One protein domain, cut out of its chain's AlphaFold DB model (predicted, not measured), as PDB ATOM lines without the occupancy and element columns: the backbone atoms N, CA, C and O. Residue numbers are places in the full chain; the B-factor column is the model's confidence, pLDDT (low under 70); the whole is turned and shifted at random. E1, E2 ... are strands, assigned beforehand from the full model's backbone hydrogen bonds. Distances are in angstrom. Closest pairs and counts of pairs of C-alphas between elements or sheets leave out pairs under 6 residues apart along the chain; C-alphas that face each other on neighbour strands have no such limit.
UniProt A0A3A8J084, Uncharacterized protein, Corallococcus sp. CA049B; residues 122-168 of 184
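AT A GLANCE: This is residues 122 to 168 of the 184 residues of an uncharacterized protein of Corallococcus sp. CA049B (UniProt A0A3A8J084). With little regular structure, this rod is two small two-stranded hairpins, E3 with E4 toward one end and E1 with E2 toward the other, joined by an extended link, residues 142 to 152. The printed part has 47 residues with no named helix and four strands, E1 to E4 in chain order, each sheet antiparallel. The class is all strand, though named elements hold only 14 residues. The whole is extended, with a radius of gyration of the C-alphas of 15.5 A and spans of 47 by 15 by 11 A.

HOW THE PARTS SIT: E3, residues 153 to 156, and E4, residues 159 to 162, form an antiparallel hairpin at 141 degrees, with N 154 and O 161 within hydrogen-bond range at 2.7 A. E1, residues 131 to 133, and E2, residues 139 to 141, form another at 151 degrees, with N 140 and O 132 at 2.7 A. E1 and E2 are each apart from E3 and E4.

IN THESE COORDINATES: E3 begins at C-alpha 153 (-8.292, 20.732, 36.257) and is 9.3 A long; E4 is 10.1 A, ending at C-alpha 162 (-5.775, 19.776, 39.582). E1, 7.2 A, begins at C-alpha 131 (-24.245, 29.346, 19.847); E2 is 6.5 A.

THE WHOLE: The C-alphas farthest apart, Cys 136 and Asp 165, are 47.2 A apart. The link from E2 to E3 is long; the other two are tight. The printed part has no cut, and no printed residue is under 70 in pLDDT.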
ATOM      1  N   CYS A 122     -26.628  38.245  20.820       93.50
ATOM      2  CA  CYS A 122     -26.187  37.575  22.046       93.50
ATOM      3  C   CYS A 122     -26.586  38.360  23.305       93.50
ATOM      4  O   CYS A 122     -27.128  37.793  24.251       93.50
ATOM      5  N   ALA A 123     -26.434  39.688  23.264       92.69
ATOM      6  CA  ALA A 123     -26.834  40.574  24.350       92.69
ATOM      7  C   ALA A 123     -28.353  40.565  24.595       92.69
ATOM      8  O   ALA A 123     -28.776  40.479  25.746       92.69
ATOM      9  N   SER A 124     -29.178  40.604  23.541       91.38
ATOM     10  CA  SER A 124     -30.641  40.582  23.698       91.38
ATOM     11  C   SER A 124     -31.173  39.227  24.173       91.38
ATOM     12  O   SER A 124     -32.235  39.178  24.783       91.38
ATOM     13  N   LEU A 125     -30.443  38.135  23.922       90.12
ATOM     14  CA  LEU A 125     -30.758  36.798  24.440       90.12
ATOM     15  C   LEU A 125     -30.205  36.546  25.853       90.12
ATOM     16  O   LEU A 125     -30.515  35.515  26.454       90.12
ATOM     17  N   GLY A 126     -29.393  37.466  26.385       90.94
ATOM     18  CA  GLY A 126     -28.694  37.298  27.660       90.94
ATOM     19  C   GLY A 126     -27.569  36.259  27.615       90.94
ATOM     20  O   GLY A 126     -27.162  35.763  28.663       90.94
ATOM     21  N   LEU A 127     -27.075  35.918  26.422       89.69
ATOM     22  CA  LEU A 127     -26.018  34.933  26.219       89.69
ATOM     23  C   LEU A 127     -24.648  35.610  26.236       89.69
ATOM     24  O   LEU A 127     -24.409  36.586  25.522       89.69
ATOM     25  N   LYS A 128     -23.735  35.072  27.050       90.12
ATOM     26  CA  LYS A 128     -22.340  35.541  27.148       90.12
ATOM     27  C   LYS A 128     -21.372  34.755  26.269       90.12
ATOM     28  O   LYS A 128     -20.295  35.258  25.976       90.12
ATOM     29  N   CYS A 129     -21.727  33.524  25.924       91.44
ATOM     30  CA  CYS A 129     -20.920  32.607  25.137       91.44
ATOM     31  C   CYS A 129     -21.822  31.525  24.524       91.44
ATOM     32  O   CYS A 129     -22.984  31.401  24.910       91.44
ATOM     33  N   GLY A 130     -21.296  30.747  23.582       90.81
ATOM     34  CA  GLY A 130     -22.005  29.649  22.930       90.81
ATOM     35  C   GLY A 130     -22.690  30.057  21.629       90.81
ATOM     36  O   GLY A 130     -22.471  31.152  21.110       90.81
ATOM     37  N   THR A 131     -23.507  29.150  21.096       94.25
ATOM     38  CA  THR A 131     -24.245  29.346  19.847       94.25
ATOM     39  C   THR A 131     -25.741  29.408  20.112       94.25
ATOM     40  O   THR A 131     -26.255  28.735  21.009       94.25
ATOM     41  N   ALA A 132     -26.456  30.238  19.358       93.06
ATOM     42  CA  ALA A 132     -27.902  30.377  19.491       93.06
ATOM     43  C   ALA A 132     -28.561  30.751  18.170       93.06
ATOM     44  O   ALA A 132     -27.925  31.317  17.296       93.06
ATOM     45  N   ASP A 133     -29.846  30.454  18.032       92.00
ATOM     46  CA  ASP A 133     -30.638  30.921  16.896       92.00
ATOM     47  C   ASP A 133     -30.942  32.424  17.034       92.00
ATOM     48  O   ASP A 133     -31.208  32.921  18.133       92.00
ATOM     49  N   ASP A 134     -30.888  33.153  15.918       91.38
ATOM     50  CA  ASP A 134     -31.193  34.585  15.870       91.38
ATOM     51  C   ASP A 134     -32.698  34.889  15.755       91.38
ATOM     52  O   ASP A 134     -33.080  36.057  15.685       91.38
ATOM     53  N   GLY A 135     -33.563  33.873  15.737       88.56
ATOM     54  CA  GLY A 135     -35.008  33.990  15.535       88.56
ATOM     55  C   GLY A 135     -35.428  34.168  14.074       88.56
ATOM     56  O   GLY A 135     -36.624  34.211  13.788       88.56
ATOM     57  N   CYS A 136     -34.468  34.263  13.150       89.94
ATOM     58  CA  CYS A 136     -34.657  34.580  11.735       89.94
ATOM     59  C   CYS A 136     -34.031  33.531  10.799       89.94
ATOM     60  O   CYS A 136     -33.897  33.781   9.598       89.94
ATOM     61  N   GLY A 137     -33.656  32.366  11.339       88.44
ATOM     62  CA  GLY A 137     -33.017  31.271  10.605       88.44
ATOM     63  C   GLY A 137     -31.497  31.408  10.461       88.44
ATOM     64  O   GLY A 137     -30.891  30.665   9.688       88.44
ATOM     65  N   GLY A 138     -30.882  32.362  11.160       89.62
ATOM     66  CA  GLY A 138     -29.439  32.493  11.316       89.62
ATOM     67  C   GLY A 138     -28.956  31.963  12.668       89.62
ATOM     68  O   GLY A 138     -29.711  31.854  13.629       89.62
ATOM     69  N   VAL A 139     -27.659  31.658  12.750       92.75
ATOM     70  CA  VAL A 139     -26.997  31.254  13.999       92.75
ATOM     71  C   VAL A 139     -26.086  32.384  14.473       92.75
ATOM     72  O   VAL A 139     -25.284  32.921  13.708       92.75
ATOM     73  N   LEU A 140     -26.230  32.752  15.740       92.94
ATOM     74  CA  LEU A 140     -25.376  33.661  16.486       92.94
ATOM     75  C   LEU A 140     -24.243  32.880  17.141       92.94
ATOM     76  O   LEU A 140     -24.481  31.906  17.851       92.94
ATOM     77  N   GLU A 141     -23.025  33.380  16.966       93.88
ATOM     78  CA  GLU A 141     -21.819  32.894  17.631       93.88
ATOM     79  C   GLU A 141     -21.429  33.900  18.722       93.88
ATOM     80  O   GLU A 141     -20.816  34.933  18.450       93.88
ATOM     81  N   CYS A 142     -21.793  33.621  19.973       93.50
ATOM     82  CA  CYS A 142     -21.578  34.515  21.116       93.50
ATOM     83  C   CYS A 142     -20.173  34.401  21.726       93.50
ATOM     84  O   CYS A 142     -19.935  34.871  22.834       93.50
ATOM     85  N   GLY A 143     -19.236  33.794  20.995       89.62
ATOM     86  CA  GLY A 143     -17.891  33.472  21.459       89.62
ATOM     87  C   GLY A 143     -17.815  32.103  22.136       89.62
ATOM     88  O   GLY A 143     -18.823  31.502  22.503       89.62
ATOM     89  N   ALA A 144     -16.598  31.588  22.303       86.69
ATOM     90  CA  ALA A 144     -16.391  30.300  22.954       86.69
ATOM     91  C   ALA A 144     -16.727  30.394  24.448       86.69
ATOM     92  O   ALA A 144     -16.210  31.263  25.154       86.69
ATOM     93  N   CYS A 145     -17.555  29.474  24.945       85.75
ATOM     94  CA  CYS A 145     -17.707  29.315  26.385       85.75
ATOM     95  C   CYS A 145     -16.403  28.779  26.952       85.75
ATOM     96  O   CYS A 145     -15.961  27.687  26.585       85.75
ATOM     97  N   GLN A 146     -15.779  29.555  27.837       81.12
ATOM     98  CA  GLN A 146     -14.682  29.021  28.622       81.12
ATOM     99  C   GLN A 146     -15.252  27.928  29.530       81.12
ATOM    100  O   GLN A 146     -16.264  28.166  30.196       81.12
ATOM    101  N   PRO A 147     -14.648  26.727  29.544       75.00
ATOM    102  CA  PRO A 147     -14.983  25.751  30.564       75.00
ATOM    103  C   PRO A 147     -14.733  26.386  31.934       75.00
ATOM    104  O   PRO A 147     -13.817  27.197  32.083       75.00
ATOM    105  N   ALA A 148     -15.547  26.023  32.927       75.69
ATOM    106  CA  ALA A 148     -15.409  26.557  34.281       75.69
ATOM    107  C   ALA A 148     -13.990  26.345  34.839       75.69
ATOM    108  O   ALA A 148     -13.496  27.190  35.582       75.69
ATOM    109  N   CYS A 149     -13.324  25.263  34.417       82.94
ATOM    110  CA  CYS A 149     -11.974  24.891  34.820       82.94
ATOM    111  C   CYS A 149     -11.061  24.620  33.620       82.94
ATOM    112  O   CYS A 149     -11.520  24.303  32.517       82.94
ATOM    113  N   ARG A 150      -9.747  24.738  33.833       85.12
ATOM    114  CA  ARG A 150      -8.735  24.477  32.804       85.12
ATOM    115  C   ARG A 150      -8.701  22.997  32.399       85.12
ATOM    116  O   ARG A 150      -9.159  22.137  33.149       85.12
ATOM    117  N   PRO A 151      -8.140  22.648  31.226       85.31
ATOM    118  CA  PRO A 151      -8.052  21.252  30.789       85.31
ATOM    119  C   PRO A 151      -7.239  20.341  31.727       85.31
ATOM    120  O   PRO A 151      -7.448  19.126  31.709       85.31
ATOM    121  N   ASP A 152      -6.336  20.888  32.539       88.75
ATOM    122  CA  ASP A 152      -5.564  20.194  33.578       88.75
ATOM    123  C   ASP A 152      -6.284  20.108  34.937       88.75
ATOM    124  O   ASP A 152      -5.798  19.447  35.855       88.75
ATOM    125  N   GLU A 153      -7.477  20.686  35.046       89.12
ATOM    126  CA  GLU A 153      -8.292  20.732  36.257       89.12
ATOM    127  C   GLU A 153      -9.594  19.930  36.077       89.12
ATOM    128  O   GLU A 153     -10.103  19.739  34.968       89.12
ATOM    129  N   MET A 154     -10.134  19.414  37.176       84.56
ATOM    130  CA  MET A 154     -11.491  18.884  37.265       84.56
ATOM    131  C   MET A 154     -12.376  19.853  38.051       84.56
ATOM    132  O   MET A 154     -11.912  20.514  38.982       84.56
ATOM    133  N   GLU A 155     -13.656  19.921  37.690       86.00
ATOM    134  CA  GLU A 155     -14.638  20.704  38.433       86.00
ATOM    135  C   GLU A 155     -15.182  19.889  39.614       86.00
ATOM    136  O   GLU A 155     -15.854  18.870  39.442       86.00
ATOM    137  N   CYS A 156     -14.908  20.366  40.821       86.56
ATOM    138  CA  CYS A 156     -15.435  19.864  42.079       86.56
ATOM    139  C   CYS A 156     -16.434  20.882  42.634       86.56
ATOM    140  O   CYS A 156     -16.066  21.774  43.394       86.56
ATOM    141  N   CYS A 157     -17.704  20.759  42.238       85.25
ATOM    142  CA  CYS A 157     -18.820  21.558  42.764       85.25
ATOM    143  C   CYS A 157     -18.582  23.076  42.699       85.25
ATOM    144  O   CYS A 157     -18.773  23.790  43.681       85.25
ATOM    145  N   GLY A 158     -18.146  23.551  41.527       78.12
ATOM    146  CA  GLY A 158     -17.832  24.958  41.273       78.12
ATOM    147  C   GLY A 158     -16.411  25.390  41.652       78.12
ATOM    148  O   GLY A 158     -16.064  26.547  41.430       78.12
ATOM    149  N   ALA A 159     -15.579  24.494  42.193       83.38
ATOM    150  CA  ALA A 159     -14.152  24.730  42.404       83.38
ATOM    151  C   ALA A 159     -13.304  23.955  41.385       83.38
ATOM    152  O   ALA A 159     -13.606  22.805  41.070       83.38
ATOM    153  N   CYS A 160     -12.217  24.560  40.910       88.25
ATOM    154  CA  CYS A 160     -11.278  23.920  39.992       88.25
ATOM    155  C   CYS A 160     -10.112  23.308  40.760       88.25
ATOM    156  O   CYS A 160      -9.416  24.010  41.491       88.25
ATOM    157  N   ILE A 161      -9.929  21.996  40.611       88.06
ATOM    158  CA  ILE A 161      -8.914  21.215  41.325       88.06
ATOM    159  C   ILE A 161      -8.014  20.503  40.309       88.06
ATOM    160  O   ILE A 161      -8.545  19.917  39.363       88.06
ATOM    161  N   PRO A 162      -6.680  20.493  40.475       90.25
ATOM    162  CA  PRO A 162      -5.775  19.776  39.582       90.25
ATOM    163  C   PRO A 162      -6.147  18.297  39.413       90.25
ATOM    164  O   PRO A 162      -6.375  17.569  40.378       90.25
ATOM    165  N   LYS A 163      -6.132  17.795  38.175       87.88
ATOM    166  CA  LYS A 163      -6.381  16.365  37.898       87.88
ATOM    167  C   LYS A 163      -5.352  15.436  38.550       87.88
ATOM    168  O   LYS A 163      -5.645  14.255  38.724       87.88
ATOM    169  N   SER A 164      -4.180  15.951  38.929       90.38
ATOM    170  CA  SER A 164      -3.160  15.213  39.685       90.38
ATOM    171  C   SER A 164      -3.661  14.703  41.038       90.38
ATOM    172  O   SER A 164      -3.171  13.678  41.502       90.38
ATOM    173  N   ASP A 165      -4.646  15.371  41.646       85.62
ATOM    174  CA  ASP A 165      -5.222  14.951  42.928       85.62
ATOM    175  C   ASP A 165      -6.129  13.713  42.789       85.62
ATOM    176  O   ASP A 165      -6.420  13.027  43.771       85.62
ATOM    177  N   GLY A 166      -6.571  13.392  41.567       84.19
ATOM    178  CA  GLY A 166      -7.326  12.178  41.228       84.19
ATOM    179  C   GLY A 166      -8.736  12.074  41.826       84.19
ATOM    180  O   GLY A 166      -9.504  11.203  41.421       84.19
ATOM    181  N   ARG A 167      -9.102  12.947  42.769       86.25
ATOM    182  CA  ARG A 167     -10.427  13.046  43.394       86.25
ATOM    183  C   ARG A 167     -10.661  14.447  43.956       86.25
ATOM    184  O   ARG A 167      -9.708  15.172  44.225       86.25
ATOM    185  N   CYS A 168     -11.922  14.783  44.214       86.06
ATOM    186  CA  CYS A 168     -12.245  16.015  44.925       86.06
ATOM    187  C   CYS A 168     -11.728  15.973  46.376       86.06
ATOM    188  O   CYS A 168     -11.857  14.931  47.033       86.06
TER     189      CYS A 168